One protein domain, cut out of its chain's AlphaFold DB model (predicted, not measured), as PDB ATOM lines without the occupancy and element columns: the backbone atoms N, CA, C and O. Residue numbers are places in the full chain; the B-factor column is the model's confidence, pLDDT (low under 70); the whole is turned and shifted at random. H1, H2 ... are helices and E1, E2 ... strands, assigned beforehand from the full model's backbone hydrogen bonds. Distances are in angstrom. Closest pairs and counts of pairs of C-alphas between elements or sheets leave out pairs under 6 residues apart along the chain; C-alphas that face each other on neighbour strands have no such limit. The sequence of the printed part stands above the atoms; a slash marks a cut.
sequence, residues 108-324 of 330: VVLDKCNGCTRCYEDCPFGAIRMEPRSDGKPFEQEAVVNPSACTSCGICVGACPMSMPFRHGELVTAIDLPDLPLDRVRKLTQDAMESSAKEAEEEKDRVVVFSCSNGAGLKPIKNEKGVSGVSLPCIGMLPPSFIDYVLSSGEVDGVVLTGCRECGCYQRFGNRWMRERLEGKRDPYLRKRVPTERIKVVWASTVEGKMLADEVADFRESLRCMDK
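Overview. This is residues 108 to 324 of the 330 residues of the protein "Hydrogenase iron-sulfur subunit" of Rhodospirillales bacterium (UniProt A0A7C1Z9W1). A twisted slab of four parallel strands, with H3, H4 and H5 over one face and H6 over the other, has a small head at one end of its length. In the head, the hairpin of E1 and E2 has the short helix H1 next to it, and the short helix H2 lies between H1 and the slab. The printed part has 217 residues, with six named helices and six named strands in the order H1 E1 E2 H2 H3 E3 E4 H4 E5 H5 E6 H6; the larger sheet runs E4 E3 E5 E6, parallel, and E1 and E2 are antiparallel. The class is mixed, helices and strands, though under half of the residues, 95 of 217, are in named elements. The whole is compact, with a radius of gyration of the C-alphas of 17.4 A, and its outline is elongated, spanning 56 by 36 by 30 A.

Arrangement. Start at H1, residues 118 to 121; ahead lie E1, residues 128 to 132, and E2, residues 141 to 145, a hairpin with N 129 and O 144 within hydrogen-bond range at 2.9 A. The closest C-alphas of H1 and E1 are those of Tyr 120 and Ile 128, 5.2 A apart. Next comes H2, residues 155 to 159, which touches H1, its closest C-alphas being those of Cys 156 and Cys 119 at 4.4 A. Go on to H3, residues 182 to 199, which is on the larger sheet at a height of 8.0 A and runs along the strands, over E4, residues 227 to 232; the closest C-alphas are those of Ala 192 and Ser 228, 5.1 A apart. E3, residues 207 to 212, is the parallel neighbour of E4, with N 209 and O 228 at 2.8 A. H4, residues 241 to 248, is on the same face as H3 and lies over E5, residues 254 to 259, at a height over the sheet of 9.7 A; their closest C-alphas are those of Ile 243 and Val 255, at 6.8 A. E4, H4 and E5 form a split strand-helix-strand unit, two parallel strands joined through a helix with E3 between them, and its crossover is right-handed. E3 and E5 are parallel neighbours, with N 210 and O 256 at 2.8 A. H5, residues 270 to 278, is on that same face at a height of 9.9 A, over E5 and E6, residues 295 to 299. E5, H5 and E6 form a strand-helix-strand unit, here with neighbour strands, also right-handed; N 257 and O 296 are 2.8 A apart. H6, residues 305 to 322, is on the opposite face at a height of 8.6 A, over E5, and only just not over E3, on which 2 of its C-alphas fall. In H2, H3, H4, H5 and H6 every O i to N i+4 pair is within hydrogen-bond range; H1 is too short for such a pair.

Along the chain. Find C-alpha 118 at (21.441, -47.860, 36.076), where H1 begins. H3 starts at C-alpha 182, (11.310, -35.815, 30.509), and runs 25.4 A; H6 runs 25.9 A to C-alpha 322 at (11.135, -22.068, 59.252). E3, E4 and E5 measure 16.4, 16.5 and 16.9 A.

Size, cuts and confidence. The two C-alphas farthest apart are those of Gly 136 and Lys 324, at 57.2 A. The printed part has no cut. The links H2 to H3, E3 to E4 and H5 to E6 are long. The mean pLDDT of the printed part is 93.2; residues 202 to 203 and 323 to 324 are under 70.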
ATOM      1  N   VAL A 108      15.289 -45.793  23.759       96.81
ATOM      2  CA  VAL A 108      16.686 -45.437  24.026       96.81
ATOM      3  C   VAL A 108      17.217 -44.590  22.881       96.81
ATOM      4  O   VAL A 108      17.149 -44.980  21.718       96.81
ATOM      5  N   VAL A 109      17.760 -43.423  23.220       94.75
ATOM      6  CA  VAL A 109      18.466 -42.541  22.293       94.75
ATOM      7  C   VAL A 109      19.947 -42.879  22.389       94.75
ATOM      8  O   VAL A 109      20.654 -42.423  23.295       94.75
ATOM      9  N   LEU A 110      20.411 -43.713  21.460       92.31
ATOM     10  CA  LEU A 110      21.736 -44.326  21.525       92.31
ATOM     11  C   LEU A 110      22.868 -43.288  21.598       92.31
ATOM     12  O   LEU A 110      23.811 -43.448  22.373       92.31
ATOM     13  N   ASP A 111      22.696 -42.153  20.919       91.94
ATOM     14  CA  ASP A 111      23.624 -41.021  20.944       91.94
ATOM     15  C   ASP A 111      23.885 -40.428  22.332       91.94
ATOM     16  O   ASP A 111      24.940 -39.833  22.555       91.94
ATOM     17  N   LYS A 112      22.927 -40.557  23.253       93.06
ATOM     18  CA  LYS A 112      23.030 -40.059  24.630       93.06
ATOM     19  C   LYS A 112      23.288 -41.185  25.634       93.06
ATOM     20  O   LYS A 112      23.600 -40.897  26.788       93.06
ATOM     21  N   CYS A 113      23.160 -42.446  25.221       94.69
ATOM     22  CA  CYS A 113      23.392 -43.610  26.068       94.69
ATOM     23  C   CYS A 113      24.888 -43.833  26.288       94.69
ATOM     24  O   CYS A 113      25.647 -43.945  25.331       94.69
ATOM     25  N   ASN A 114      25.294 -43.946  27.552       93.19
ATOM     26  CA  ASN A 114      26.677 -44.196  27.959       93.19
ATOM     27  C   ASN A 114      26.908 -45.613  28.518       93.19
ATOM     28  O   ASN A 114      27.957 -45.873  29.093       93.19
ATOM     29  N   GLY A 115      25.915 -46.504  28.431       94.38
ATOM     30  CA  GLY A 115      26.053 -47.889  28.894       94.38
ATOM     31  C   GLY A 115      26.149 -48.085  30.416       94.38
ATOM     32  O   GLY A 115      26.473 -49.178  30.851       94.38
ATOM     33  N   CYS A 116      25.843 -47.080  31.249       94.50
ATOM     34  CA  CYS A 116      26.085 -47.111  32.707       94.50
ATOM     35  C   CYS A 116      25.205 -48.052  33.563       94.50
ATOM     36  O   CYS A 116      25.180 -47.881  34.776       94.50
ATOM     37  N   THR A 117      24.421 -48.951  32.958       95.81
ATOM     38  CA  THR A 117      23.586 -49.994  33.609       95.81
ATOM     39  C   THR A 117      22.510 -49.567  34.624       95.81
ATOM     40  O   THR A 117      21.634 -50.370  34.931       95.81
ATOM     41  N   ARG A 118      22.441 -48.309  35.077       96.06
ATOM     42  CA  ARG A 118      21.441 -47.860  36.076       96.06
ATOM     43  C   ARG A 118      19.996 -48.152  35.675       96.06
ATOM     44  O   ARG A 118      19.193 -48.602  36.478       96.06
ATOM     45  N   CYS A 119      19.655 -47.931  34.405       96.69
ATOM     46  CA  CYS A 119      18.310 -48.223  33.906       96.69
ATOM     47  C   CYS A 119      17.967 -49.724  33.944       96.69
ATOM     48  O   CYS A 119      16.805 -50.069  34.151       96.69
ATOM     49  N   TYR A 120      18.965 -50.598  33.782       96.44
ATOM     50  CA  TYR A 120      18.826 -52.047  33.916       96.44
ATOM     51  C   TYR A 120      18.582 -52.441  35.379       96.44
ATOM     52  O   TYR A 120      17.626 -53.160  35.672       96.44
ATOM     53  N   GLU A 121      19.374 -51.899  36.305       95.12
ATOM     54  CA  GLU A 121      19.268 -52.171  37.746       95.12
ATOM     55  C   GLU A 121      17.972 -51.634  38.373       95.12
ATOM     56  O   GLU A 121      17.412 -52.247  39.285       95.12
ATOM     57  N   ASP A 122      17.476 -50.505  37.867       95.69
ATOM     58  CA  ASP A 122      16.241 -49.846  38.298       95.69
ATOM     59  C   ASP A 122      15.002 -50.355  37.538       95.69
ATOM     60  O   ASP A 122      13.938 -49.744  37.615       95.69
ATOM     61  N   CYS A 123      15.074 -51.446  36.769       96.00
ATOM     62  CA  CYS A 123      13.895 -51.973  36.082       96.00
ATOM     63  C   CYS A 123      13.149 -53.018  36.941       96.00
ATOM     64  O   CYS A 123      13.627 -54.145  37.083       96.00
ATOM     65  N   PRO A 124      11.922 -52.746  37.444       93.31
ATOM     66  CA  PRO A 124      11.226 -53.675  38.348       93.31
ATOM     67  C   PRO A 124      10.687 -54.908  37.623       93.31
ATOM     68  O   PRO A 124      10.270 -55.887  38.246       93.31
ATOM     69  N   PHE A 125      10.627 -54.821  36.298       93.56
ATOM     70  CA  PHE A 125       9.995 -55.787  35.416       93.56
ATOM     71  C   PHE A 125      11.021 -56.545  34.567       93.56
ATOM     72  O   PHE A 125      10.632 -57.399  33.783       93.56
ATOM     73  N   GLY A 126      12.324 -56.254  34.706       93.69
ATOM     74  CA  GLY A 126      13.364 -56.853  33.857       93.69
ATOM     75  C   GLY A 126      13.170 -56.551  32.367       93.69
ATOM     76  O   GLY A 126      13.516 -57.360  31.513       93.69
ATOM     77  N   ALA A 127      12.563 -55.406  32.046       95.81
ATOM     78  CA  ALA A 127      12.253 -55.002  30.679       95.81
ATOM     79  C   ALA A 127      13.455 -54.411  29.933       95.81
ATOM     80  O   ALA A 127      13.342 -54.130  28.748       95.81
ATOM     81  N   ILE A 128      14.577 -54.181  30.607       96.88
ATOM     82  CA  ILE A 128      15.791 -53.620  30.016       96.88
ATOM     83  C   ILE A 128      16.861 -54.705  30.061       96.88
ATOM     84  O   ILE A 128      16.935 -55.445  31.039       96.88
ATOM     85  N   ARG A 129      17.674 -54.806  29.013       96.31
ATOM     86  CA  ARG A 129      18.925 -55.573  28.999       96.31
ATOM     87  C   ARG A 129      20.054 -54.679  28.518       96.31
ATOM     88  O   ARG A 129      19.813 -53.725  27.783       96.31
ATOM     89  N   MET A 130      21.265 -55.012  28.937       96.50
ATOM     90  CA  MET A 130      22.479 -54.415  28.398       96.50
ATOM     91  C   MET A 130      23.002 -55.325  27.290       96.50
ATOM     92  O   MET A 130      23.205 -56.517  27.522       96.50
ATOM     93  N   GLU A 131      23.165 -54.780  26.090       95.81
ATOM     94  CA  GLU A 131      23.711 -55.480  24.925       95.81
ATOM     95  C   GLU A 131      25.023 -54.826  24.479       95.81
ATOM     96  O   GLU A 131      25.263 -53.666  24.825       95.81
ATOM     97  N   PRO A 132      25.889 -55.539  23.735       94.75
ATOM     98  CA  PRO A 132      27.035 -54.924  23.079       94.75
ATOM     99  C   PRO A 132      26.592 -53.768  22.187       94.75
ATOM    100  O   PRO A 132      25.596 -53.867  21.471       94.75
ATOM    101  N   ARG A 133      27.339 -52.670  22.235       93.00
ATOM    102  CA  ARG A 133      26.984 -51.452  21.511       93.00
ATOM    103  C   ARG A 133      27.053 -51.622  19.988       93.00
ATOM    104  O   ARG A 133      27.988 -52.227  19.469       93.00
ATOM    105  N   SER A 134      26.093 -51.025  19.278       91.56
ATOM    106  CA  SER A 134      25.900 -51.190  17.829       91.56
ATOM    107  C   SER A 134      26.424 -50.039  16.947       91.56
ATOM    108  O   SER A 134      26.616 -50.233  15.750       91.56
ATOM    109  N   ASP A 135      26.691 -48.852  17.506       88.62
ATOM    110  CA  ASP A 135      27.035 -47.627  16.749       88.62
ATOM    111  C   ASP A 135      28.546 -47.306  16.669       88.62
ATOM    112  O   ASP A 135      28.930 -46.259  16.147       88.62
ATOM    113  N   GLY A 136      29.410 -48.167  17.217       81.06
ATOM    114  CA  GLY A 136      30.869 -47.995  17.190       81.06
ATOM    115  C   GLY A 136      31.436 -46.887  18.094       81.06
ATOM    116  O   GLY A 136      32.622 -46.572  17.992       81.06
ATOM    117  N   LYS A 137      30.636 -46.281  18.982       83.75
ATOM    118  CA  LYS A 137      31.122 -45.313  19.988       83.75
ATOM    119  C   LYS A 137      31.876 -46.006  21.138       83.75
ATOM    120  O   LYS A 137      31.699 -47.203  21.337       83.75
ATOM    121  N   PRO A 138      32.676 -45.275  21.947       83.31
ATOM    122  CA  PRO A 138      33.589 -45.880  22.930       83.31
ATOM    123  C   PRO A 138      32.922 -46.610  24.105       83.31
ATOM    124  O   PRO A 138      33.618 -47.224  24.907       83.31
ATOM    125  N   PHE A 139      31.600 -46.527  24.258       88.12
ATOM    126  CA  PHE A 139      30.905 -47.262  25.311       88.12
ATOM    127  C   PHE A 139      30.746 -48.729  24.907       88.12
ATOM    128  O   PHE A 139      30.322 -49.022  23.796       88.12
ATOM    129  N   GLU A 140      31.025 -49.659  25.816       88.81
ATOM    130  CA  GLU A 140      30.978 -51.094  25.500       88.81
ATOM    131  C   GLU A 140      29.549 -51.628  25.327       88.81
ATOM    132  O   GLU A 140      29.320 -52.595  24.599       88.81
ATOM    133  N   GLN A 141      28.580 -51.001  26.000       94.50
ATOM    134  CA  GLN A 141      27.210 -51.493  26.088       94.50
ATOM    135  C   GLN A 141      26.168 -50.425  25.746       94.50
ATOM    136  O   GLN A 141      26.370 -49.221  25.939       94.50
ATOM    137  N   GLU A 142      25.009 -50.892  25.298       94.94
ATOM    138  CA  GLU A 142      23.793 -50.113  25.101       94.94
ATOM    139  C   GLU A 142      22.609 -50.733  25.846       94.94
ATOM    140  O   GLU A 142      22.543 -51.940  26.076       94.94
ATOM    141  N   ALA A 143      21.671 -49.885  26.263       97.12
ATOM    142  CA  ALA A 143      20.430 -50.344  26.867       97.12
ATOM    143  C   ALA A 143      19.422 -50.696  25.768       97.12
ATOM    144  O   ALA A 143      19.137 -49.872  24.902       97.12
ATOM    145  N   VAL A 144      18.828 -51.883  25.849       97.25
ATOM    146  CA  VAL A 144      17.785 -52.350  24.932       97.25
ATOM    147  C   VAL A 144      16.523 -52.652  25.730       97.25
ATOM    148  O   VAL A 144      16.538 -53.434  26.685       97.25
ATOM    149  N   VAL A 145      15.416 -52.010  25.353       97.81
ATOM    150  CA  VAL A 145      14.116 -52.152  26.023       97.81
ATOM    151  C   VAL A 145      13.295 -53.224  25.312       97.81
ATOM    152  O   VAL A 145      13.042 -53.121  24.118       97.81
ATOM    153  N   ASN A 146      12.820 -54.222  26.054       96.00
ATOM    154  CA  ASN A 146      11.814 -55.179  25.608       96.00
ATOM    155  C   ASN A 146      10.404 -54.564  25.747       96.00
ATOM    156  O   ASN A 146       9.900 -54.440  26.872       96.00
ATOM    157  N   PRO A 147       9.711 -54.244  24.635       94.88
ATOM    158  CA  PRO A 147       8.403 -53.596  24.693       94.88
ATOM    159  C   PRO A 147       7.313 -54.460  25.335       94.88
ATOM    160  O   PRO A 147       6.357 -53.928  25.889       94.88
ATOM    161  N   SER A 148       7.449 -55.791  25.288       90.88
ATOM    162  CA  SER A 148       6.465 -56.722  25.859       90.88
ATOM    163  C   SER A 148       6.487 -56.786  27.389       90.88
ATOM    164  O   SER A 148       5.467 -57.114  27.992       90.88
ATOM    165  N   ALA A 149       7.622 -56.450  28.010       92.00
ATOM    166  CA  ALA A 149       7.803 -56.454  29.463       92.00
ATOM    167  C   ALA A 149       7.715 -55.044  30.079       92.00
ATOM    168  O   ALA A 149       7.574 -54.900  31.293       92.00
ATOM    169  N   CYS A 150       7.827 -53.993  29.263       95.19
ATOM    170  CA  CYS A 150       7.813 -52.612  29.729       95.19
ATOM    171  C   CYS A 150       6.398 -52.177  30.144       95.19
ATOM    172  O   CYS A 150       5.458 -52.260  29.360       95.19
ATOM    173  N   THR A 151       6.258 -51.644  31.361       93.88
ATOM    174  CA  THR A 151       4.992 -51.087  31.877       93.88
ATOM    175  C   THR A 151       4.900 -49.563  31.753       93.88
ATOM    176  O   THR A 151       3.997 -48.953  32.324       93.88
ATOM    177  N   SER A 152       5.862 -48.933  31.068       96.25
ATOM    178  CA  SER A 152       5.940 -47.474  30.880       96.25
ATOM    179  C   SER A 152       5.924 -46.673  32.192       96.25
ATOM    180  O   SER A 152       5.413 -45.559  32.256       96.25
ATOM    181  N   CYS A 153       6.501 -47.236  33.260       96.50
ATOM    182  CA  CYS A 153       6.543 -46.606  34.583       96.50
ATOM    183  C   CYS A 153       7.535 -45.436  34.705       96.50
ATOM    184  O   CYS A 153       7.460 -44.683  35.671       96.50
ATOM    185  N   GLY A 154       8.482 -45.307  33.769       97.38
ATOM    186  CA  GLY A 154       9.431 -44.190  33.699       97.38
ATOM    187  C   GLY A 154      10.591 -44.231  34.697       97.38
ATOM    188  O   GLY A 154      11.429 -43.341  34.680       97.38
ATOM    189  N   ILE A 155      10.708 -45.253  35.545       97.88
ATOM    190  CA  ILE A 155      11.761 -45.299  36.577       97.88
ATOM    191  C   ILE A 155      13.170 -45.297  35.954       97.88
ATOM    192  O   ILE A 155      14.074 -44.630  36.459       97.88
ATOM    193  N   CYS A 156      13.341 -45.953  34.804       97.69
ATOM    194  CA  CYS A 156      14.585 -45.905  34.039       97.69
ATOM    195  C   CYS A 156      14.973 -44.482  33.598       97.69
ATOM    196  O   CYS A 156      16.161 -44.165  33.575       97.69
ATOM    197  N   VAL A 157      13.989 -43.623  33.315       97.81
ATOM    198  CA  VAL A 157      14.196 -42.201  33.004       97.81
ATOM    199  C   VAL A 157      14.730 -41.480  34.241       97.81
ATOM    200  O   VAL A 157      15.729 -40.770  34.154       97.81
ATOM    201  N   GLY A 158      14.142 -41.738  35.412       96.88
ATOM    202  CA  GLY A 158      14.594 -41.190  36.697       96.88
ATOM    203  C   GLY A 158      15.991 -41.648  37.128       96.88
ATOM    204  O   GLY A 158      16.691 -40.920  37.827       96.88
ATOM    205  N   ALA A 159      16.406 -42.844  36.700       97.44
ATOM    206  CA  ALA A 159      17.724 -43.413  36.982       97.44
ATOM    207  C   ALA A 159      18.820 -42.920  36.018       97.44
ATOM    208  O   ALA A 159      20.016 -43.028  36.309       97.44
ATOM    209  N   CYS A 160      18.432 -42.410  34.846       96.69
ATOM    210  CA  CYS A 160      19.372 -42.042  33.799       96.69
ATOM    211  C   CYS A 160      20.207 -40.815  34.216       96.69
ATOM    212  O   CYS A 160      19.647 -39.769  34.541       96.69
ATOM    213  N   PRO A 161      21.551 -40.870  34.147       93.25
ATOM    214  CA  PRO A 161      22.399 -39.728  34.501       93.25
ATOM    215  C   PRO A 161      22.235 -38.529  33.553       93.25
ATOM    216  O   PRO A 161      22.636 -37.417  33.890       93.25
ATOM    217  N   MET A 162      21.637 -38.735  32.375       92.06
ATOM    218  CA  MET A 162      21.351 -37.672  31.405       92.06
ATOM    219  C   MET A 162      20.072 -36.887  31.736       92.06
ATOM    220  O   MET A 162      19.819 -35.860  31.112       92.06
ATOM    221  N   SER A 163      19.304 -37.322  32.738       93.69
ATOM    222  CA  SER A 163      18.029 -36.735  33.173       93.69
ATOM    223  C   SER A 163      18.194 -35.510  34.081       93.69
ATOM    224  O   SER A 163      17.539 -35.384  35.114       93.69
ATOM    225  N   MET A 164      19.095 -34.598  33.707       92.31
ATOM    226  CA  MET A 164      19.420 -33.401  34.487       92.31
ATOM    227  C   MET A 164      18.596 -32.194  33.997       92.31
ATOM    228  O   MET A 164      18.819 -31.744  32.871       92.31
ATOM    229  N   PRO A 165      17.698 -31.620  34.820       93.25
ATOM    230  CA  PRO A 165      16.800 -30.532  34.409       93.25
ATOM    231  C   PRO A 165      17.517 -29.205  34.113       93.25
ATOM    232  O   PRO A 165      17.005 -28.399  33.342       93.25
ATOM    233  N   PHE A 166      18.723 -29.009  34.657       92.12
ATOM    234  CA  PHE A 166      19.537 -27.793  34.516       92.12
ATOM    235  C   PHE A 166      20.149 -27.575  33.118       92.12
ATOM    236  O   PHE A 166      20.901 -26.625  32.918       92.12
ATOM    237  N   ARG A 167      19.896 -28.455  32.142       88.56
ATOM    238  CA  ARG A 167      20.435 -28.292  30.785       88.56
ATOM    239  C   ARG A 167      19.723 -27.165  30.037       88.56
ATOM    240  O   ARG A 167      18.495 -27.120  30.005       88.56
ATOM    241  N   HIS A 168      20.497 -26.314  29.372       85.44
ATOM    242  CA  HIS A 168      19.963 -25.320  28.442       85.44
ATOM    243  C   HIS A 168      19.427 -25.987  27.168       85.44
ATOM    244  O   HIS A 168      19.992 -26.974  26.694       85.44
ATOM    245  N   GLY A 169      18.355 -25.428  26.603       86.75
ATOM    246  CA  GLY A 169      17.695 -25.970  25.413       86.75
ATOM    247  C   GLY A 169      16.814 -27.184  25.712       86.75
ATOM    248  O   GLY A 169      16.394 -27.395  26.851       86.75
ATOM    249  N   GLU A 170      16.502 -27.966  24.681       86.88
ATOM    250  CA  GLU A 170      15.645 -29.153  24.770       86.88
ATOM    251  C   GLU A 170      16.293 -30.268  25.611       86.88
ATOM    252  O   GLU A 170      17.453 -30.643  25.402       86.88
ATOM    253  N   LEU A 171      15.547 -30.811  26.582       91.88
ATOM    254  CA  LEU A 171      16.051 -31.861  27.465       91.88
ATOM    255  C   LEU A 171      15.925 -33.234  26.800       91.88
ATOM    256  O   LEU A 171      14.920 -33.923  26.944       91.88
ATOM    257  N   VAL A 172      16.988 -33.653  26.114       90.06
ATOM    258  CA  VAL A 172      17.082 -34.993  25.517       90.06
ATOM    259  C   VAL A 172      17.846 -35.936  26.445       90.06
ATOM    260  O   VAL A 172      19.035 -35.735  26.724       90.06
ATOM    261  N   THR A 173      17.166 -36.983  26.905       93.56
ATOM    262  CA  THR A 173      17.729 -38.036  27.761       93.56
ATOM    263  C   THR A 173      18.222 -39.228  26.934       93.56
ATOM    264  O   THR A 173      18.004 -39.305  25.727       93.56
ATOM    265  N   ALA A 174      18.931 -40.165  27.572       95.38
ATOM    266  CA  ALA A 174      19.346 -41.406  26.911       95.38
ATOM    267  C   ALA A 174      18.247 -42.462  26.848       95.38
ATOM    268  O   ALA A 174      18.292 -43.331  25.985       95.38
ATOM    269  N   ILE A 175      17.296 -42.420  27.776       97.44
ATOM    270  CA  ILE A 175      16.148 -43.315  27.821       97.44
ATOM    271  C   ILE A 175      14.951 -42.510  28.302       97.44
ATOM    272  O   ILE A 175      15.031 -41.879  29.356       97.44
ATOM    273  N   ASP A 176      13.862 -42.532  27.536       96.75
ATOM    274  CA  ASP A 176      12.686 -41.706  27.811       96.75
ATOM    275  C   ASP A 176      11.364 -42.424  27.517       96.75
ATOM    276  O   ASP A 176      11.331 -43.453  26.835       96.75
ATOM    277  N   LEU A 177      10.260 -41.878  28.030       96.88
ATOM    278  CA  LEU A 177       8.909 -42.333  27.705       96.88
ATOM    279  C   LEU A 177       8.347 -41.540  26.512       96.88
ATOM    280  O   LEU A 177       8.209 -40.325  26.618       96.88
ATOM    281  N   PRO A 178       7.911 -42.193  25.418       95.00
ATOM    282  CA  PRO A 178       7.337 -41.489  24.267       95.00
ATOM    283  C   PRO A 178       6.084 -40.664  24.590       95.00
ATOM    284  O   PRO A 178       5.869 -39.607  24.006       95.00
ATOM    285  N   ASP A 179       5.242 -41.149  25.508       94.12
ATOM    286  CA  ASP A 179       3.965 -40.503  25.842       94.12
ATOM    287  C   ASP A 179       4.129 -39.369  26.884       94.12
ATOM    288  O   ASP A 179       3.295 -38.462  26.967       94.12
ATOM    289  N   LEU A 180       5.219 -39.393  27.662       95.81
ATOM    290  CA  LEU A 180       5.562 -38.382  28.667       95.81
ATOM    291  C   LEU A 180       7.092 -38.211  28.746       95.81
ATOM    292  O   LEU A 180       7.701 -38.680  29.710       95.81
ATOM    293  N   PRO A 181       7.718 -37.568  27.746       96.31
ATOM    294  CA  PRO A 181       9.160 -37.373  27.743       96.31
ATOM    295  C   PRO A 181       9.591 -36.457  28.891       96.31
ATOM    296  O   PRO A 181       8.821 -35.595  29.332       96.31
ATOM    297  N   LEU A 182      10.832 -36.585  29.361       96.56
ATOM    298  CA  LEU A 182      11.310 -35.815  30.509       96.56
ATOM    299  C   LEU A 182      11.323 -34.300  30.245       96.56
ATOM    300  O   LEU A 182      11.088 -33.519  31.166       96.56
ATOM    301  N   ASP A 183      11.515 -33.867  28.995       96.56
ATOM    302  CA  ASP A 183      11.362 -32.456  28.607       96.56
ATOM    303  C   ASP A 183       9.949 -31.924  28.897       96.56
ATOM    304  O   ASP A 183       9.788 -30.817  29.412       96.56
ATOM    305  N   ARG A 184       8.916 -32.744  28.656       96.94
ATOM    306  CA  ARG A 184       7.534 -32.398  29.004       96.94
ATOM    307  C   ARG A 184       7.343 -32.337  30.514       96.94
ATOM    308  O   ARG A 184       6.656 -31.440  30.984       96.94
ATOM    309  N   VAL A 185       7.959 -33.239  31.278       97.44
ATOM    310  CA  VAL A 185       7.929 -33.175  32.751       97.44
ATOM    311  C   VAL A 185       8.592 -31.892  33.258       97.44
ATOM    312  O   VAL A 185       8.058 -31.259  34.165       97.44
ATOM    313  N   ARG A 186       9.710 -31.468  32.658       97.19
ATOM    314  CA  ARG A 186      10.358 -30.186  32.975       97.19
ATOM    315  C   ARG A 186       9.442 -28.998  32.695       97.19
ATOM    316  O   ARG A 186       9.296 -28.168  33.581       97.19
ATOM    317  N   LYS A 187       8.783 -28.956  31.533       96.94
ATOM    318  CA  LYS A 187       7.802 -27.906  31.200       96.94
ATOM    319  C   LYS A 187       6.632 -27.885  32.185       96.94
ATOM    320  O   LYS A 187       6.368 -26.856  32.778       96.94
ATOM    321  N   LEU A 188       6.033 -29.044  32.477       97.31
ATOM    322  CA  LEU A 188       4.968 -29.153  33.485       97.31
ATOM    323  C   LEU A 188       5.426 -28.713  34.881       97.31
ATOM    324  O   LEU A 188       4.633 -28.184  35.651       97.31
ATOM    325  N   THR A 189       6.694 -28.950  35.218       97.31
ATOM    326  CA  THR A 189       7.282 -28.485  36.479       97.31
ATOM    327  C   THR A 189       7.426 -26.968  36.475       97.31
ATOM    328  O   THR A 189       7.074 -26.346  37.464       97.31
ATOM    329  N   GLN A 190       7.891 -26.368  35.378       96.44
ATOM    330  CA  GLN A 190       7.970 -24.911  35.217       96.44
ATOM    331  C   GLN A 190       6.590 -24.262  35.322       96.44
ATOM    332  O   GLN A 190       6.419 -23.355  36.130       96.44
ATOM    333  N   ASP A 191       5.599 -24.803  34.613       96.31
ATOM    334  CA  ASP A 191       4.212 -24.338  34.682       96.31
ATOM    335  C   ASP A 191       3.666 -24.434  36.117       96.31
ATOM    336  O   ASP A 191       3.001 -23.515  36.584       96.31
ATOM    337  N   ALA A 192       3.974 -25.524  36.835       95.62
ATOM    338  CA  ALA A 192       3.558 -25.719  38.223       95.62
ATOM    339  C   ALA A 192       4.252 -24.755  39.202       95.62
ATOM    340  O   ALA A 192       3.623 -24.292  40.150       95.62
ATOM    341  N   MET A 193       5.537 -24.448  38.993       95.19
ATOM    342  CA  MET A 193       6.246 -23.436  39.784       95.19
ATOM    343  C   MET A 193       5.599 -22.065  39.574       95.19
ATOM    344  O   MET A 193       5.200 -21.421  40.543       95.19
ATOM    345  N   GLU A 194       5.384 -21.676  38.315       94.44
ATOM    346  CA  GLU A 194       4.780 -20.393  37.958       94.44
ATOM    347  C   GLU A 194       3.343 -20.263  38.494       94.44
ATOM    348  O   GLU A 194       2.979 -19.215  39.029       94.44
ATOM    349  N   SER A 195       2.520 -21.316  38.401       91.75
ATOM    350  CA  SER A 195       1.160 -21.299  38.955       91.75
ATOM    351  C   SER A 195       1.166 -21.210  40.478       91.75
ATOM    352  O   SER A 195       0.432 -20.393  41.033       91.75
ATOM    353  N   SER A 196       2.036 -21.966  41.158       90.50
ATOM    354  CA  SER A 196       2.157 -21.888  42.619       90.50
ATOM    355  C   SER A 196       2.579 -20.491  43.080       90.50
ATOM    356  O   SER A 196       2.014 -19.969  44.037       90.50
ATOM    357  N   ALA A 197       3.493 -19.842  42.353       88.06
ATOM    358  CA  ALA A 197       3.952 -18.496  42.658       88.06
ATOM    359  C   ALA A 197       2.882 -17.422  42.404       88.06
ATOM    360  O   ALA A 197       2.785 -16.474  43.178       88.06
ATOM    361  N   LYS A 198       2.063 -17.562  41.351       88.19
ATOM    362  CA  LYS A 198       0.982 -16.610  41.033       88.19
ATOM    363  C   LYS A 198      -0.216 -16.712  41.972       88.19
ATOM    364  O   LYS A 198      -0.876 -15.708  42.221       88.19
ATOM    365  N   GLU A 199      -0.546 -17.919  42.417       85.62
ATOM    366  CA  GLU A 199      -1.739 -18.180  43.229       85.62
ATOM    367  C   GLU A 199      -1.490 -18.040  44.733       85.62
ATOM    368  O   GLU A 199      -2.453 -17.975  45.498       85.62
ATOM    369  N   ALA A 200      -0.229 -18.013  45.169       79.44
ATOM    370  CA  ALA A 200       0.112 -17.830  46.571       79.44
ATOM    371  C   ALA A 200      -0.316 -16.439  47.065       79.44
ATOM    372  O   ALA A 200       0.090 -15.411  46.530       79.44
ATOM    373  N   GLU A 201      -1.146 -16.420  48.109       70.00
ATOM    374  CA  GLU A 201      -1.592 -15.187  48.773       70.00
ATOM    375  C   GLU A 201      -0.572 -14.683  49.802       70.00
ATOM    376  O   GLU A 201      -0.521 -13.490  50.093       70.00
ATOM    377  N   GLU A 202       0.246 -15.588  50.340       66.88
ATOM    378  CA  GLU A 202       1.285 -15.297  51.321       66.88
ATOM    379  C   GLU A 202       2.673 -15.540  50.720       66.88
ATOM    380  O   GLU A 202       2.923 -16.535  50.033       66.88
ATOM    381  N   GLU A 203       3.598 -14.627  51.006       65.25
ATOM    382  CA  GLU A 203       5.014 -14.794  50.701       65.25
ATOM    383  C   GLU A 203       5.547 -15.926  51.598       65.25
ATOM    384  O   GLU A 203       5.546 -15.768  52.820       65.25
ATOM    385  N   LYS A 204       5.997 -17.045  50.995       74.94
ATOM    386  CA  LYS A 204       6.620 -18.242  51.628       74.94
ATOM    387  C   LYS A 204       5.723 -19.463  51.889       74.94
ATOM    388  O   LYS A 204       5.895 -20.177  52.878       74.94
ATOM    389  N   ASP A 205       4.777 -19.729  50.993       84.81
ATOM    390  CA  ASP A 205       3.922 -20.921  51.059       84.81
ATOM    391  C   ASP A 205       3.653 -21.575  49.687       84.81
ATOM    392  O   ASP A 205       2.574 -22.097  49.393       84.81
ATOM    393  N   ARG A 206       4.639 -21.489  48.793       93.25
ATOM    394  CA  ARG A 206       4.549 -22.009  47.426       93.25
ATOM    395  C   ARG A 206       5.063 -23.439  47.422       93.25
ATOM    396  O   ARG A 206       6.237 -23.678  47.708       93.25
ATOM    397  N   VAL A 207       4.197 -24.393  47.099       95.38
ATOM    398  CA  VAL A 207       4.519 -25.822  47.154       95.38
ATOM    399  C   VAL A 207       4.255 -26.494  45.815       95.38
ATOM    400  O   VAL A 207       3.171 -26.392  45.240       95.38
ATOM    401  N   VAL A 208       5.240 -27.267  45.352       97.12
ATOM    402  CA  VAL A 208       5.083 -28.146  44.186       97.12
ATOM    403  C   VAL A 208       4.991 -29.603  44.624       97.12
ATOM    404  O   VAL A 208       5.862 -30.122  45.325       97.12
ATOM    405  N   VAL A 209       3.941 -30.287  44.174       97.81
ATOM    406  CA  VAL A 209       3.646 -31.682  44.509       97.81
ATOM    407  C   VAL A 209       3.892 -32.597  43.312       97.81
ATOM    408  O   VAL A 209       3.165 -32.566  42.320       97.81
ATOM    409  N   PHE A 210       4.868 -33.495  43.408       98.25
ATOM    410  CA  PHE A 210       5.036 -34.577  42.438       98.25
ATOM    411  C   PHE A 210       4.232 -35.800  42.872       98.25
ATOM    412  O   PHE A 210       4.454 -36.352  43.950       98.25
ATOM    413  N   SER A 211       3.308 -36.252  42.024       97.25
ATOM    414  CA  SER A 211       2.331 -37.285  42.379       97.25
ATOM    415  C   SER A 211       2.390 -38.503  41.465       97.25
ATOM    416  O   SER A 211       2.402 -38.389  40.242       97.25
ATOM    417  N   CYS A 212       2.387 -39.698  42.058       96.19
ATOM    418  CA  CYS A 212       2.174 -40.954  41.341       96.19
ATOM    419  C   CYS A 212       0.715 -41.082  40.876       96.19
ATOM    420  O   CYS A 212      -0.205 -40.998  41.690       96.19
ATOM    421  N   SER A 213       0.494 -41.447  39.610       95.00
ATOM    422  CA  SER A 213      -0.841 -41.671  39.034       95.00
ATOM    423  C   SER A 213      -1.647 -42.790  39.710       95.00
ATOM    424  O   SER A 213      -2.857 -42.864  39.531       95.00
ATOM    425  N   ASN A 214      -0.978 -43.671  40.464       95.19
ATOM    426  CA  ASN A 214      -1.577 -44.781  41.212       95.19
ATOM    427  C   ASN A 214      -1.556 -44.557  42.744       95.19
ATOM    428  O   ASN A 214      -1.765 -45.500  43.508       95.19
ATOM    429  N   GLY A 215      -1.211 -43.350  43.208       93.81
ATOM    430  CA  GLY A 215      -1.331 -42.937  44.612       93.81
ATOM    431  C   GLY A 215      -2.626 -42.163  44.870       93.81
ATOM    432  O   GLY A 215      -3.573 -42.258  44.093       93.81
ATOM    433  N   ALA A 216      -2.653 -41.351  45.929       93.94
ATOM    434  CA  ALA A 216      -3.757 -40.425  46.223       93.94
ATOM    435  C   ALA A 216      -4.059 -39.428  45.079       93.94
ATOM    436  O   ALA A 216      -5.182 -38.937  44.955       93.94
ATOM    437  N   GLY A 217      -3.080 -39.172  44.203       92.69
ATOM    438  CA  GLY A 217      -3.219 -38.276  43.060       92.69
ATOM    439  C   GLY A 217      -3.226 -36.798  43.460       92.69
ATOM    440  O   GLY A 217      -2.950 -36.444  44.600       92.69
ATOM    441  N   LEU A 218      -3.536 -35.926  42.498       93.44
ATOM    442  CA  LEU A 218      -3.552 -34.466  42.691       93.44
ATOM    443  C   LEU A 218      -4.947 -33.894  42.971       93.44
ATOM    444  O   LEU A 218      -5.075 -32.727  43.320       93.44
ATOM    445  N   LYS A 219      -6.012 -34.691  42.807       92.94
ATOM    446  CA  LYS A 219      -7.394 -34.233  43.027       92.94
ATOM    447  C   LYS A 219      -7.628 -33.635  44.425       92.94
ATOM    448  O   LYS A 219      -8.314 -32.619  44.468       92.94
ATOM    449  N   PRO A 220      -7.094 -34.211  45.524       90.25
ATOM    450  CA  PRO A 220      -7.352 -33.693  46.870       90.25
ATOM    451  C   PRO A 220      -6.833 -32.270  47.099       90.25
ATOM    452  O   PRO A 220      -7.472 -31.513  47.812       90.25
ATOM    453  N   ILE A 221      -5.731 -31.903  46.441       89.81
ATOM    454  CA  ILE A 221      -5.016 -30.630  46.635       89.81
ATOM    455  C   ILE A 221      -5.239 -29.631  45.490       89.81
ATOM    456  O   ILE A 221      -4.650 -28.560  45.465       89.81
ATOM    457  N   LYS A 222      -6.086 -29.966  44.505       87.44
ATOM    458  CA  LYS A 222      -6.259 -29.168  43.277       87.44
ATOM    459  C   LYS A 222      -6.787 -27.747  43.534       87.44
ATOM    460  O   LYS A 222      -6.581 -26.871  42.706       87.44
ATOM    461  N   ASN A 223      -7.514 -27.549  44.632       84.06
ATOM    462  CA  ASN A 223      -8.154 -26.272  44.956       84.06
ATOM    463  C   ASN A 223      -7.351 -25.445  45.972       84.06
ATOM    464  O   ASN A 223      -7.814 -24.385  46.389       84.06
ATOM    465  N   GLU A 224      -6.192 -25.935  46.412       86.81
ATOM    466  CA  GLU A 224      -5.359 -25.229  47.378       86.81
ATOM    467  C   GLU A 224      -4.503 -24.173  46.679       86.81
ATOM    468  O   GLU A 224      -3.631 -24.488  45.874       86.81
ATOM    469  N   LYS A 225      -4.735 -22.902  47.017       89.19
ATOM    470  CA  LYS A 225      -3.941 -21.780  46.503       89.19
ATOM    471  C   LYS A 225      -2.485 -21.905  46.938       89.19
ATOM    472  O   LYS A 225      -2.220 -22.226  48.099       89.19
ATOM    473  N   GLY A 226      -1.557 -21.629  46.024       90.31
ATOM    474  CA  GLY A 226      -0.118 -21.773  46.265       90.31
ATOM    475  C   GLY A 226       0.391 -23.216  46.179       90.31
ATOM    476  O   GLY A 226       1.591 -23.442  46.307       90.31
ATOM    477  N   VAL A 227      -0.486 -24.195  45.913       94.56
ATOM    478  CA  VAL A 227      -0.112 -25.602  45.729       94.56
ATOM    479  C   VAL A 227      -0.358 -26.001  44.283       94.56
ATOM    480  O   VAL A 227      -1.464 -25.914  43.760       94.56
ATOM    481  N   SER A 228       0.681 -26.469  43.607       95.25
ATOM    482  CA  SER A 228       0.582 -26.938  42.223       95.25
ATOM    483  C   SER A 228       1.219 -28.307  42.075       95.25
ATOM    484  O   SER A 228       2.101 -28.681  42.840       95.25
ATOM    485  N   GLY A 229       0.748 -29.104  41.117       95.50
ATOM    486  CA  GLY A 229       1.100 -30.519  41.062       95.50
ATOM    487  C   GLY A 229       1.474 -31.032  39.681       95.50
ATOM    488  O   GLY A 229       0.834 -30.702  38.686       95.50
ATOM    489  N   VAL A 230       2.452 -31.936  39.637       97.50
ATOM    490  CA  VAL A 230       2.871 -32.662  38.433       97.50
ATOM    491  C   VAL A 230       2.590 -34.151  38.622       97.50
ATOM    492  O   VAL A 230       3.094 -34.790  39.547       97.50
ATOM    493  N   SER A 231       1.770 -34.720  37.738       97.06
ATOM    494  CA  SER A 231       1.421 -36.145  37.764       97.06
ATOM    495  C   SER A 231       2.400 -36.965  36.925       97.06
ATOM    496  O   SER A 231       2.673 -36.633  35.771       97.06
ATOM    497  N   LEU A 232       2.896 -38.061  37.495       97.56
ATOM    498  CA  LEU A 232       3.844 -38.988  36.885       97.56
ATOM    499  C   LEU A 232       3.276 -40.419  36.904       97.56
ATOM    500  O   LEU A 232       2.615 -40.796  37.876       97.56
ATOM    501  N   PRO A 233       3.589 -41.278  35.913       96.69
ATOM    502  CA  PRO A 233       3.216 -42.699  35.934       96.69
ATOM    503  C   PRO A 233       3.697 -43.431  37.196       96.69
ATOM    504  O   PRO A 233       3.067 -44.373  37.687       96.69
ATOM    505  N   CYS A 234       4.841 -42.998  37.724       97.12
ATOM    506  CA  CYS A 234       5.406 -43.447  38.981       97.12
ATOM    507  C   CYS A 234       6.241 -42.331  39.600       97.12
ATOM    508  O   CYS A 234       6.974 -41.651  38.888       97.12
ATOM    509  N   ILE A 235       6.235 -42.215  40.928       97.56
ATOM    510  CA  ILE A 235       7.133 -41.284  41.625       97.56
ATOM    511  C   ILE A 235       8.617 -41.589  41.351       97.56
ATOM    512  O   ILE A 235       9.428 -40.677  41.267       97.56
ATOM    513  N   GLY A 236       8.973 -42.861  41.123       97.25
ATOM    514  CA  GLY A 236      10.344 -43.271  40.802       97.25
ATOM    515  C   GLY A 236      10.848 -42.789  39.434       97.25
ATOM    516  O   GLY A 236      12.047 -42.890  39.172       97.25
ATOM    517  N   MET A 237       9.961 -42.267  38.573       97.88
ATOM    518  CA  MET A 237      10.338 -41.600  37.323       97.88
ATOM    519  C   MET A 237      11.040 -40.265  37.569       97.88
ATOM    520  O   MET A 237      11.861 -39.869  36.749       97.88
ATOM    521  N   LEU A 238      10.735 -39.578  38.673       97.94
ATOM    522  CA  LEU A 238      11.306 -38.272  38.970       97.94
ATOM    523  C   LEU A 238      12.806 -38.417  39.301       97.94
ATOM    524  O   LEU A 238      13.149 -39.085  40.284       97.94
ATOM    525  N   PRO A 239      13.713 -37.806  38.519       97.31
ATOM    526  CA  PRO A 239      15.115 -37.711  38.905       97.31
ATOM    527  C   PRO A 239      15.241 -36.804  40.143       97.31
ATOM    528  O   PRO A 239      14.677 -35.711  40.128       97.31
ATOM    529  N   PRO A 240      16.015 -37.156  41.188       96.62
ATOM    530  CA  PRO A 240      16.159 -36.305  42.379       96.62
ATOM    531  C   PRO A 240      16.705 -34.902  42.092       96.62
ATOM    532  O   PRO A 240      16.455 -33.971  42.849       96.62
ATOM    533  N   SER A 241      17.398 -34.713  40.965       96.25
ATOM    534  CA  SER A 241      17.829 -33.393  40.495       96.25
ATOM    535  C   SER A 241      16.675 -32.443  40.163       96.25
ATOM    536  O   SER A 241      16.910 -31.244  40.101       96.25
ATOM    537  N   PHE A 242      15.451 -32.935  39.939       97.19
ATOM    538  CA  PHE A 242      14.268 -32.075  39.808       97.19
ATOM    539  C   PHE A 242      13.888 -31.408  41.127       97.19
ATOM    540  O   PHE A 242      13.432 -30.276  41.110       97.19
ATOM    541  N   ILE A 243      14.115 -32.071  42.262       97.19
ATOM    542  CA  ILE A 243      13.846 -31.488  43.582       97.19
ATOM    543  C   ILE A 243      14.811 -30.325  43.827       97.19
ATOM    544  O   ILE A 243      14.394 -29.230  44.182       97.19
ATOM    545  N   ASP A 244      16.094 -30.553  43.534       96.25
ATOM    546  CA  ASP A 244      17.132 -29.519  43.543       96.25
ATOM    547  C   ASP A 244      16.794 -28.372  42.578       96.25
ATOM    548  O   ASP A 244      16.882 -27.210  42.945       96.25
ATOM    549  N   TYR A 245      16.346 -28.689  41.359       96.50
ATOM    550  CA  TYR A 245      15.937 -27.696  40.361       96.50
ATOM    551  C   TYR A 245      14.808 -26.794  40.855       96.50
ATOM    552  O   TYR A 245      14.946 -25.578  40.773       96.50
ATOM    553  N   VAL A 246      13.747 -27.386  41.410       96.69
ATOM    554  CA  VAL A 246      12.587 -26.649  41.923       96.69
ATOM    555  C   VAL A 246      12.965 -25.773  43.114       96.69
ATOM    556  O   VAL A 246      12.620 -24.602  43.128       96.69
ATOM    557  N   LEU A 247      13.715 -26.294  44.087       95.38
ATOM    558  CA  LEU A 247      14.097 -25.508  45.267       95.38
ATOM    559  C   LEU A 247      15.143 -24.431  44.941       95.38
ATOM    560  O   LEU A 247      15.150 -23.366  45.549       95.38
ATOM    561  N   SER A 248      16.020 -24.675  43.963       93.94
ATOM    562  CA  SER A 248      17.051 -23.708  43.563       93.94
ATOM    563  C   SER A 248      16.526 -22.517  42.754       93.94
ATOM    564  O   SER A 248      17.276 -21.559  42.574       93.94
ATOM    565  N   SER A 249      15.283 -22.557  42.255       91.38
ATOM    566  CA  SER A 249      14.696 -21.430  41.517       91.38
ATOM    567  C   SER A 249      14.353 -20.246  42.429       91.38
ATOM    568  O   SER A 249      14.323 -19.111  41.963       91.38
ATOM    569  N   GLY A 250      14.090 -20.500  43.717       87.75
ATOM    570  CA  GLY A 250      13.568 -19.506  44.665       87.75
ATOM    571  C   GLY A 250      12.077 -19.176  44.480       87.75
ATOM    572  O   GLY A 250      11.510 -18.397  45.250       87.75
ATOM    573  N   GLU A 251      11.421 -19.776  43.482       88.94
ATOM    574  CA  GLU A 251       9.990 -19.595  43.201       88.94
ATOM    575  C   GLU A 251       9.101 -20.503  44.057       88.94
ATOM    576  O   GLU A 251       7.902 -20.266  44.164       88.94
ATOM    577  N   VAL A 252       9.685 -21.537  44.665       93.44
ATOM    578  CA  VAL A 252       8.989 -22.559  45.447       93.44
ATOM    579  C   VAL A 252       9.688 -22.731  46.785       93.44
ATOM    580  O   VAL A 252      10.909 -22.865  46.845       93.44
ATOM    581  N   ASP A 253       8.901 -22.764  47.853       94.31
ATOM    582  CA  ASP A 253       9.390 -22.820  49.228       94.31
ATOM    583  C   ASP A 253       9.528 -24.265  49.725       94.31
ATOM    584  O   ASP A 253      10.374 -24.538  50.577       94.31
ATOM    585  N   GLY A 254       8.753 -25.201  49.164       95.56
ATOM    586  CA  GLY A 254       8.834 -26.623  49.498       95.56
ATOM    587  C   GLY A 254       8.368 -27.568  48.391       95.56
ATOM    588  O   GLY A 254       7.571 -27.225  47.519       95.56
ATOM    589  N   VAL A 255       8.860 -28.806  48.437       97.75
ATOM    590  CA  VAL A 255       8.501 -29.866  47.485       97.75
ATOM    591  C   VAL A 255       7.871 -31.038  48.221       97.75
ATOM    592  O   VAL A 255       8.455 -31.593  49.151       97.75
ATOM    593  N   VAL A 256       6.700 -31.472  47.759       98.00
ATOM    594  CA  VAL A 256       6.027 -32.666  48.279       98.00
ATOM    595  C   VAL A 256       6.128 -33.792  47.259       98.00
ATOM    596  O   VAL A 256       5.802 -33.635  46.083       98.00
ATOM    597  N   LEU A 257       6.547 -34.966  47.709       97.94
ATOM    598  CA  LEU A 257       6.557 -36.187  46.917       97.94
ATOM    599  C   LEU A 257       5.465 -37.114  47.433       97.94
ATOM    600  O   LEU A 257       5.491 -37.517  48.595       97.94
ATOM    601  N   THR A 258       4.530 -37.504  46.567       96.75
ATOM    602  CA  THR A 258       3.492 -38.469  46.927       96.75
ATOM    603  C   THR A 258       3.441 -39.670  45.993       96.75
ATOM    604  O   THR A 258       3.609 -39.592  44.773       96.75
ATOM    605  N   GLY A 259       3.213 -40.836  46.587       95.62
ATOM    606  CA  GLY A 259       3.127 -42.099  45.878       95.62
ATOM    607  C   GLY A 259       2.333 -43.139  46.646       95.62
ATOM    608  O   GLY A 259       1.837 -42.882  47.735       95.62
ATOM    609  N   CYS A 260       2.235 -44.337  46.076       95.38
ATOM    610  CA  CYS A 260       1.570 -45.465  46.718       95.38
ATOM    611  C   CYS A 260       2.172 -45.768  48.106       95.38
ATOM    612  O   CYS A 260       3.371 -45.564  48.329       95.38
ATOM    613  N   ARG A 261       1.370 -46.371  48.992       92.44
ATOM    614  CA  ARG A 261       1.818 -46.925  50.282       92.44
ATOM    615  C   ARG A 261       3.030 -47.853  50.117       92.44
ATOM    616  O   ARG A 261       3.157 -48.565  49.119       92.44
ATOM    617  N   GLU A 262       3.899 -47.892  51.125       83.38
ATOM    618  CA  GLU A 262       5.185 -48.608  51.072       83.38
ATOM    619  C   GLU A 262       5.062 -50.097  50.724       83.38
ATOM    620  O   GLU A 262       5.857 -50.625  49.950       83.38
ATOM    621  N   CYS A 263       4.025 -50.768  51.228       79.50
ATOM    622  CA  CYS A 263       3.779 -52.186  50.953       79.50
ATOM    623  C   CYS A 263       2.937 -52.452  49.693       79.50
ATOM    624  O   CYS A 263       2.713 -53.614  49.365       79.50
ATOM    625  N   GLY A 264       2.473 -51.409  48.997       84.75
ATOM    626  CA  GLY A 264       1.500 -51.497  47.903       84.75
ATOM    627  C   GLY A 264       1.885 -50.675  46.677       84.75
ATOM    628  O   GLY A 264       1.012 -50.106  46.026       84.75
ATOM    629  N   CYS A 265       3.181 -50.556  46.368       92.38
ATOM    630  CA  CYS A 265       3.611 -49.836  45.172       92.38
ATOM    631  C   CYS A 265       3.117 -50.536  43.905       92.38
ATOM    632  O   CYS A 265       3.530 -51.657  43.608       92.38
ATOM    633  N   TYR A 266       2.296 -49.838  43.118       93.62
ATOM    634  CA  TYR A 266       1.755 -50.361  41.862       93.62
ATOM    635  C   TYR A 266       2.860 -50.778  40.875       93.62
ATOM    636  O   TYR A 266       2.774 -51.814  40.228       93.62
ATOM    637  N   GLN A 267       3.957 -50.013  40.826       93.31
ATOM    638  CA  GLN A 267       5.127 -50.290  39.979       93.31
ATOM    639  C   GLN A 267       6.227 -51.076  40.723       93.31
ATOM    640  O   GLN A 267       7.404 -50.997  40.374       93.31
ATOM    641  N   ARG A 268       5.843 -51.835  41.761       91.44
ATOM    642  CA  ARG A 268       6.671 -52.718  42.608       91.44
ATOM    643  C   ARG A 268       7.670 -52.005  43.523       91.44
ATOM    644  O   ARG A 268       7.584 -52.177  44.735       91.44
ATOM    645  N   PHE A 269       8.589 -51.209  42.973       92.00
ATOM    646  CA  PHE A 269       9.712 -50.626  43.730       92.00
ATOM    647  C   PHE A 269       9.841 -49.101  43.627       92.00
ATOM    648  O   PHE A 269      10.715 -48.525  44.265       92.00
ATOM    649  N   GLY A 270       8.974 -48.423  42.872       94.94
ATOM    650  CA  GLY A 270       9.136 -46.995  42.578       94.94
ATOM    651  C   GLY A 270       9.232 -46.071  43.800       94.94
ATOM    652  O   GLY A 270      10.108 -45.213  43.839       94.94
ATOM    653  N   ASN A 271       8.377 -46.255  44.813       95.38
ATOM    654  CA  ASN A 271       8.446 -45.471  46.058       95.38
ATOM    655  C   ASN A 271       9.704 -45.797  46.880       95.38
ATOM    656  O   ASN A 271      10.363 -44.896  47.392       95.38
ATOM    657  N   ARG A 272      10.079 -47.080  46.943       95.00
ATOM    658  CA  ARG A 272      11.284 -47.551  47.621       95.00
ATOM    659  C   ARG A 272      12.542 -46.943  47.012       95.00
ATOM    660  O   ARG A 272      13.371 -46.448  47.764       95.00
ATOM    661  N   TRP A 273      12.673 -46.957  45.687       95.88
ATOM    662  CA  TRP A 273      13.825 -46.365  45.011       95.88
ATOM    663  C   TRP A 273      13.883 -44.861  45.185       95.88
ATOM    664  O   TRP A 273      14.959 -44.344  45.450       95.88
ATOM    665  N   MET A 274      12.745 -44.162  45.106       97.19
ATOM    666  CA  MET A 274      12.720 -42.731  45.402       97.19
ATOM    667  C   MET A 274      13.234 -42.461  46.821       97.19
ATOM    668  O   MET A 274      14.165 -41.683  46.986       97.19
ATOM    669  N   ARG A 275      12.721 -43.166  47.834       96.44
ATOM    670  CA  ARG A 275      13.209 -43.037  49.215       96.44
ATOM    671  C   ARG A 275      14.707 -43.339  49.340       96.44
ATOM    672  O   ARG A 275      15.428 -42.543  49.922       96.44
ATOM    673  N   GLU A 276      15.194 -44.436  48.761       96.88
ATOM    674  CA  GLU A 276      16.628 -44.773  48.791       96.88
ATOM    675  C   GLU A 276      17.498 -43.700  48.110       96.88
ATOM    676  O   GLU A 276      18.611 -43.446  48.564       96.88
ATOM    677  N   ARG A 277      17.001 -43.036  47.058       97.06
ATOM    678  CA  ARG A 277      17.692 -41.916  46.402       97.06
ATOM    679  C   ARG A 277      17.709 -40.650  47.265       97.06
ATOM    680  O   ARG A 277      18.733 -39.971  47.308       97.06
ATOM    681  N   LEU A 278      16.614 -40.342  47.965       97.06
ATOM    682  CA  LEU A 278      16.555 -39.227  48.924       97.06
ATOM    683  C   LEU A 278      17.502 -39.457  50.110       97.06
ATOM    684  O   LEU A 278      18.187 -38.540  50.537       97.06
ATOM    685  N   GLU A 279      17.591 -40.700  50.586       96.38
ATOM    686  CA  GLU A 279      18.465 -41.110  51.694       96.38
ATOM    687  C   GLU A 279      19.941 -41.291  51.290       96.38
ATOM    688  O   GLU A 279      20.766 -41.651  52.128       96.38
ATOM    689  N   GLY A 280      20.297 -41.111  50.014       96.19
ATOM    690  CA  GLY A 280      21.672 -41.301  49.541       96.19
ATOM    691  C   GLY A 280      22.138 -42.758  49.437       96.19
ATOM    692  O   GLY A 280      23.329 -43.010  49.280       96.19
ATOM    693  N   LYS A 281      21.220 -43.729  49.510       96.44
ATOM    694  CA  LYS A 281      21.501 -45.175  49.439       96.44
ATOM    695  C   LYS A 281      21.469 -45.734  48.015       96.44
ATOM    696  O   LYS A 281      21.904 -46.863  47.801       96.44
ATOM    697  N   ARG A 282      20.915 -44.986  47.056       95.25
ATOM    698  CA  ARG A 282      20.774 -45.401  45.654       95.25
ATOM    699  C   ARG A 282      21.082 -44.254  44.700       95.25
ATOM    700  O   ARG A 282      20.638 -43.131  44.913       95.25
ATOM    701  N   ASP A 283      21.780 -44.568  43.615       94.50
ATOM    702  CA  ASP A 283      22.030 -43.643  42.515       94.50
ATOM    703  C   ASP A 283      20.816 -43.481  41.573       94.50
ATOM    704  O   ASP A 283      20.084 -44.442  41.330       94.50
ATOM    705  N   PRO A 284      20.620 -42.302  40.955       95.25
ATOM    706  CA  PRO A 284      21.208 -41.024  41.348       95.25
ATOM    707  C   PRO A 284      20.632 -40.584  42.700       95.25
ATOM    708  O   PRO A 284      19.417 -40.604  42.868       95.25
ATOM    709  N   TYR A 285      21.477 -40.176  43.643       95.75
ATOM    710  CA  TYR A 285      21.027 -39.680  44.946       95.75
ATOM    711  C   TYR A 285      20.731 -38.175  44.935       95.75
ATOM    712  O   TYR A 285      21.204 -37.426  44.073       95.75
ATOM    713  N   LEU A 286      19.949 -37.716  45.915       96.12
ATOM    714  CA  LEU A 286      19.701 -36.297  46.152       96.12
ATOM    715  C   LEU A 286      20.993 -35.589  46.593       96.12
ATOM    716  O   LEU A 286      21.718 -36.069  47.464       96.12
ATOM    717  N   ARG A 287      21.308 -34.439  45.986       94.62
ATOM    718  CA  ARG A 287      22.531 -33.690  46.316       94.62
ATOM    719  C   ARG A 287      22.469 -33.162  47.751       94.62
ATOM    720  O   ARG A 287      21.456 -32.610  48.154       94.62
ATOM    721  N   LYS A 288      23.599 -33.208  48.463       93.94
ATOM    722  CA  LYS A 288      23.718 -32.735  49.858       93.94
ATOM    723  C   LYS A 288      23.372 -31.257  50.075       93.94
ATOM    724  O   LYS A 288      23.059 -30.881  51.189       93.94
ATOM    725  N   ARG A 289      23.458 -30.428  49.028       93.69
ATOM    726  CA  ARG A 289      23.112 -28.998  49.097       93.69
ATOM    727  C   ARG A 289      21.609 -28.737  49.222       93.69
ATOM    728  O   ARG A 289      21.226 -27.595  49.427       93.69
ATOM    729  N   VAL A 290      20.779 -29.744  48.952       94.75
ATOM    730  CA  VAL A 290      19.329 -29.572  48.931       94.75
ATOM    731  C   VAL A 290      18.821 -29.607  50.374       94.75
ATOM    732  O   VAL A 290      19.076 -30.610  51.044       94.75
ATOM    733  N   PRO A 291      18.103 -28.568  50.838       93.88
ATOM    734  CA  PRO A 291      17.547 -28.521  52.188       93.88
ATOM    735  C   PRO A 291      16.476 -29.603  52.348       93.88
ATOM    736  O   PRO A 291      15.400 -29.532  51.750       93.88
ATOM    737  N   THR A 292      16.783 -30.650  53.114       94.12
ATOM    738  CA  THR A 292      15.889 -31.806  53.291       94.12
ATOM    739  C   THR A 292      14.617 -31.462  54.060       94.12
ATOM    740  O   THR A 292      13.582 -32.079  53.836       94.12
ATOM    741  N   GLU A 293      14.678 -30.444  54.908       94.31
ATOM    742  CA  GLU A 293      13.579 -29.856  55.667       94.31
ATOM    743  C   GLU A 293      12.518 -29.206  54.766       94.31
ATOM    744  O   GLU A 293      11.345 -29.166  55.126       94.31
ATOM    745  N   ARG A 294      12.888 -28.803  53.540       95.56
ATOM    746  CA  ARG A 294      11.956 -28.311  52.508       95.56
ATOM    747  C   ARG A 294      11.397 -29.423  51.618       95.56
ATOM    748  O   ARG A 294      10.789 -29.145  50.581       95.56
ATOM    749  N   ILE A 295      11.581 -30.685  52.004       96.94
ATOM    750  CA  ILE A 295      11.058 -31.847  51.285       96.94
ATOM    751  C   ILE A 295      10.145 -32.646  52.209       96.94
ATOM    752  O   ILE A 295      10.569 -33.165  53.238       96.94
ATOM    753  N   LYS A 296       8.901 -32.853  51.781       97.31
ATOM    754  CA  LYS A 296       7.957 -33.740  52.464       97.31
ATOM    755  C   LYS A 296       7.640 -34.945  51.592       97.31
ATOM    756  O   LYS A 296       7.360 -34.821  50.403       97.31
ATOM    757  N   VAL A 297       7.653 -36.134  52.184       97.19
ATOM    758  CA  VAL A 297       7.293 -37.380  51.498       97.19
ATOM    759  C   VAL A 297       6.036 -37.959  52.130       97.19
ATOM    760  O   VAL A 297       6.027 -38.256  53.321       97.19
ATOM    761  N   VAL A 298       4.989 -38.154  51.328       96.25
ATOM    762  CA  VAL A 298       3.686 -38.655  51.789       96.25
ATOM    763  C   VAL A 298       3.277 -39.887  50.983       96.25
ATOM    764  O   VAL A 298       2.878 -39.804  49.817       96.25
ATOM    765  N   TRP A 299       3.345 -41.063  51.605       96.31
ATOM    766  CA  TRP A 299       2.924 -42.322  50.987       96.31
ATOM    767  C   TRP A 299       1.429 -42.572  51.210       96.31
ATOM    768  O   TRP A 299       1.045 -43.201  52.195       96.31
ATOM    769  N   ALA A 300       0.597 -42.109  50.277       94.06
ATOM    770  CA  ALA A 300      -0.860 -42.191  50.343       94.06
ATOM    771  C   ALA A 300      -1.441 -43.036  49.193       94.06
ATOM    772  O   ALA A 300      -1.092 -42.881  48.018       94.06
ATOM    773  N   SER A 301      -2.341 -43.959  49.530       93.00
ATOM    774  CA  SER A 301      -3.113 -44.738  48.555       93.00
ATOM    775  C   SER A 301      -4.218 -43.903  47.895       93.00
ATOM    776  O   SER A 301      -4.504 -42.781  48.306       93.00
ATOM    777  N   THR A 302      -4.877 -44.460  46.878       92.06
ATOM    778  CA  THR A 302      -5.950 -43.794  46.114       92.06
ATOM    779  C   THR A 302      -7.151 -43.352  46.959       92.06
ATOM    780  O   THR A 302      -7.898 -42.480  46.525       92.06
ATOM    781  N   VAL A 303      -7.343 -43.934  48.148       93.00
ATOM    782  CA  VAL A 303      -8.450 -43.612  49.068       93.00
ATOM    783  C   VAL A 303      -8.040 -42.668  50.204       93.00
ATOM    784  O   VAL A 303      -8.893 -42.171  50.929       93.00
ATOM    785  N   GLU A 304      -6.749 -42.372  50.346       93.62
ATOM    786  CA  GLU A 304      -6.187 -41.564  51.440       93.62
ATOM    787  C   GLU A 304      -5.977 -40.103  51.023       93.62
ATOM    788  O   GLU A 304      -5.050 -39.436  51.472       93.62
ATOM    789  N   GLY A 305      -6.849 -39.588  50.152       93.25
ATOM    790  CA  GLY A 305      -6.747 -38.219  49.643       93.25
ATOM    791  C   GLY A 305      -6.831 -37.154  50.738       93.25
ATOM    792  O   GLY A 305      -6.101 -36.175  50.676       93.25
ATOM    793  N   LYS A 306      -7.662 -37.379  51.766       94.44
ATOM    794  CA  LYS A 306      -7.757 -36.477  52.921       94.44
ATOM    795  C   LYS A 306      -6.438 -36.410  53.696       94.44
ATOM    796  O   LYS A 306      -5.944 -35.325  53.937       94.44
ATOM    797  N   MET A 307      -5.835 -37.566  53.987       94.81
ATOM    798  CA  MET A 307      -4.529 -37.641  54.653       94.81
ATOM    799  C   MET A 307      -3.452 -36.880  53.869       94.81
ATOM    800  O   MET A 307      -2.615 -36.225  54.469       94.81
ATOM    801  N   LEU A 308      -3.472 -36.955  52.530       95.44
ATOM    802  CA  LEU A 308      -2.548 -36.180  51.699       95.44
ATOM    803  C   LEU A 308      -2.774 -34.668  51.840       95.44
ATOM    804  O   LEU A 308      -1.793 -33.948  51.960       95.44
ATOM    805  N   ALA A 309      -4.023 -34.201  51.795       95.06
ATOM    806  CA  ALA A 309      -4.333 -32.778  51.935       95.06
ATOM    807  C   ALA A 309      -3.937 -32.249  53.324       95.06
ATOM    808  O   ALA A 309      -3.249 -31.237  53.412       95.06
ATOM    809  N   ASP A 310      -4.276 -32.989  54.385       95.62
ATOM    810  CA  ASP A 310      -3.925 -32.637  55.766       95.62
ATOM    811  C   ASP A 310      -2.387 -32.536  55.931       95.62
ATOM    812  O   ASP A 310      -1.876 -31.525  56.398       95.62
ATOM    813  N   GLU A 311      -1.618 -33.514  55.435       96.31
ATOM    814  CA  GLU A 311      -0.142 -33.490  55.502       96.31
ATOM    815  C   GLU A 311       0.500 -32.380  54.653       96.31
ATOM    816  O   GLU A 311       1.601 -31.921  54.966       96.31
ATOM    817  N   VAL A 312      -0.141 -31.976  53.550       95.44
ATOM    818  CA  VAL A 312       0.315 -30.838  52.739       95.44
ATOM    819  C   VAL A 312       0.058 -29.535  53.488       95.44
ATOM    820  O   VAL A 312       0.969 -28.714  53.556       95.44
ATOM    821  N   ALA A 313      -1.114 -29.365  54.099       93.81
ATOM    822  CA  ALA A 313      -1.429 -28.203  54.925       93.81
ATOM    823  C   ALA A 313      -0.470 -28.074  56.125       93.81
ATOM    824  O   ALA A 313       0.134 -27.019  56.312       93.81
ATOM    825  N   ASP A 314      -0.222 -29.164  56.854       94.81
ATOM    826  CA  ASP A 314       0.730 -29.180  57.975       94.81
ATOM    827  C   ASP A 314       2.156 -28.822  57.516       94.81
ATOM    828  O   ASP A 314       2.898 -28.096  58.183       94.81
ATOM    829  N   PHE A 315       2.565 -29.321  56.345       95.31
ATOM    830  CA  PHE A 315       3.879 -29.013  55.790       95.31
ATOM    831  C   PHE A 315       4.006 -27.535  55.406       95.31
ATOM    832  O   PHE A 315       5.027 -26.911  55.696       95.31
ATOM    833  N   ARG A 316       2.963 -26.954  54.820       92.62
ATOM    834  CA  ARG A 316       2.885 -25.527  54.494       92.62
ATOM    835  C   ARG A 316       3.047 -24.647  55.729       92.62
ATOM    836  O   ARG A 316       3.862 -23.726  55.729       92.62
ATOM    837  N   GLU A 317       2.365 -24.981  56.823       91.62
ATOM    838  CA  GLU A 317       2.549 -24.291  58.105       91.62
ATOM    839  C   GLU A 317       3.998 -24.387  58.609       91.62
ATOM    840  O   GLU A 317       4.569 -23.388  59.055       91.62
ATOM    841  N   SER A 318       4.634 -25.555  58.471       92.00
ATOM    842  CA  SER A 318       6.037 -25.735  58.866       92.00
ATOM    843  C   SER A 318       7.011 -24.863  58.058       92.00
ATOM    844  O   SER A 318       7.953 -24.313  58.633       92.00
ATOM    845  N   LEU A 319       6.760 -24.656  56.756       91.69
ATOM    846  CA  LEU A 319       7.571 -23.783  55.895       91.69
ATOM    847  C   LEU A 319       7.470 -22.319  56.331       91.69
ATOM    848  O   LEU A 319       8.492 -21.648  56.489       91.69
ATOM    849  N   ARG A 320       6.252 -21.856  56.638       88.88
ATOM    850  CA  ARG A 320       6.011 -20.500  57.157       88.88
ATOM    851  C   ARG A 320       6.724 -20.246  58.490       88.88
ATOM    852  O   ARG A 320       7.097 -19.108  58.775       88.88
ATOM    853  N   CYS A 321       6.893 -21.275  59.321       86.00
ATOM    854  CA  CYS A 321       7.617 -21.184  60.591       86.00
ATOM    855  C   CYS A 321       9.141 -21.166  60.401       86.00
ATOM    856  O   CYS A 321       9.808 -20.338  61.019       86.00
ATOM    857  N   MET A 322       9.690 -22.016  59.525       82.00
ATOM    858  CA  MET A 322      11.135 -22.068  59.252       82.00
ATOM    859  C   MET A 322      11.681 -20.726  58.757       82.00
ATOM    860  O   MET A 322      12.720 -20.262  59.217       82.00
ATOM    861  N   ASP A 323      10.943 -20.045  57.884       69.50
ATOM    862  CA  ASP A 323      11.385 -18.761  57.339       69.50
ATOM    863  C   ASP A 323      11.253 -17.573  58.310       69.50
ATOM    864  O   ASP A 323      11.701 -16.468  57.981       69.50
ATOM    865  N   LYS A 324      10.643 -17.770  59.488       64.56
ATOM    866  CA  LYS A 324      10.624 -16.779  60.578       64.56
ATOM    867  C   LYS A 324      11.847 -16.902  61.497       64.56
ATOM    868  O   LYS A 324      12.237 -15.890  62.071       64.56
TER     869      LYS A 324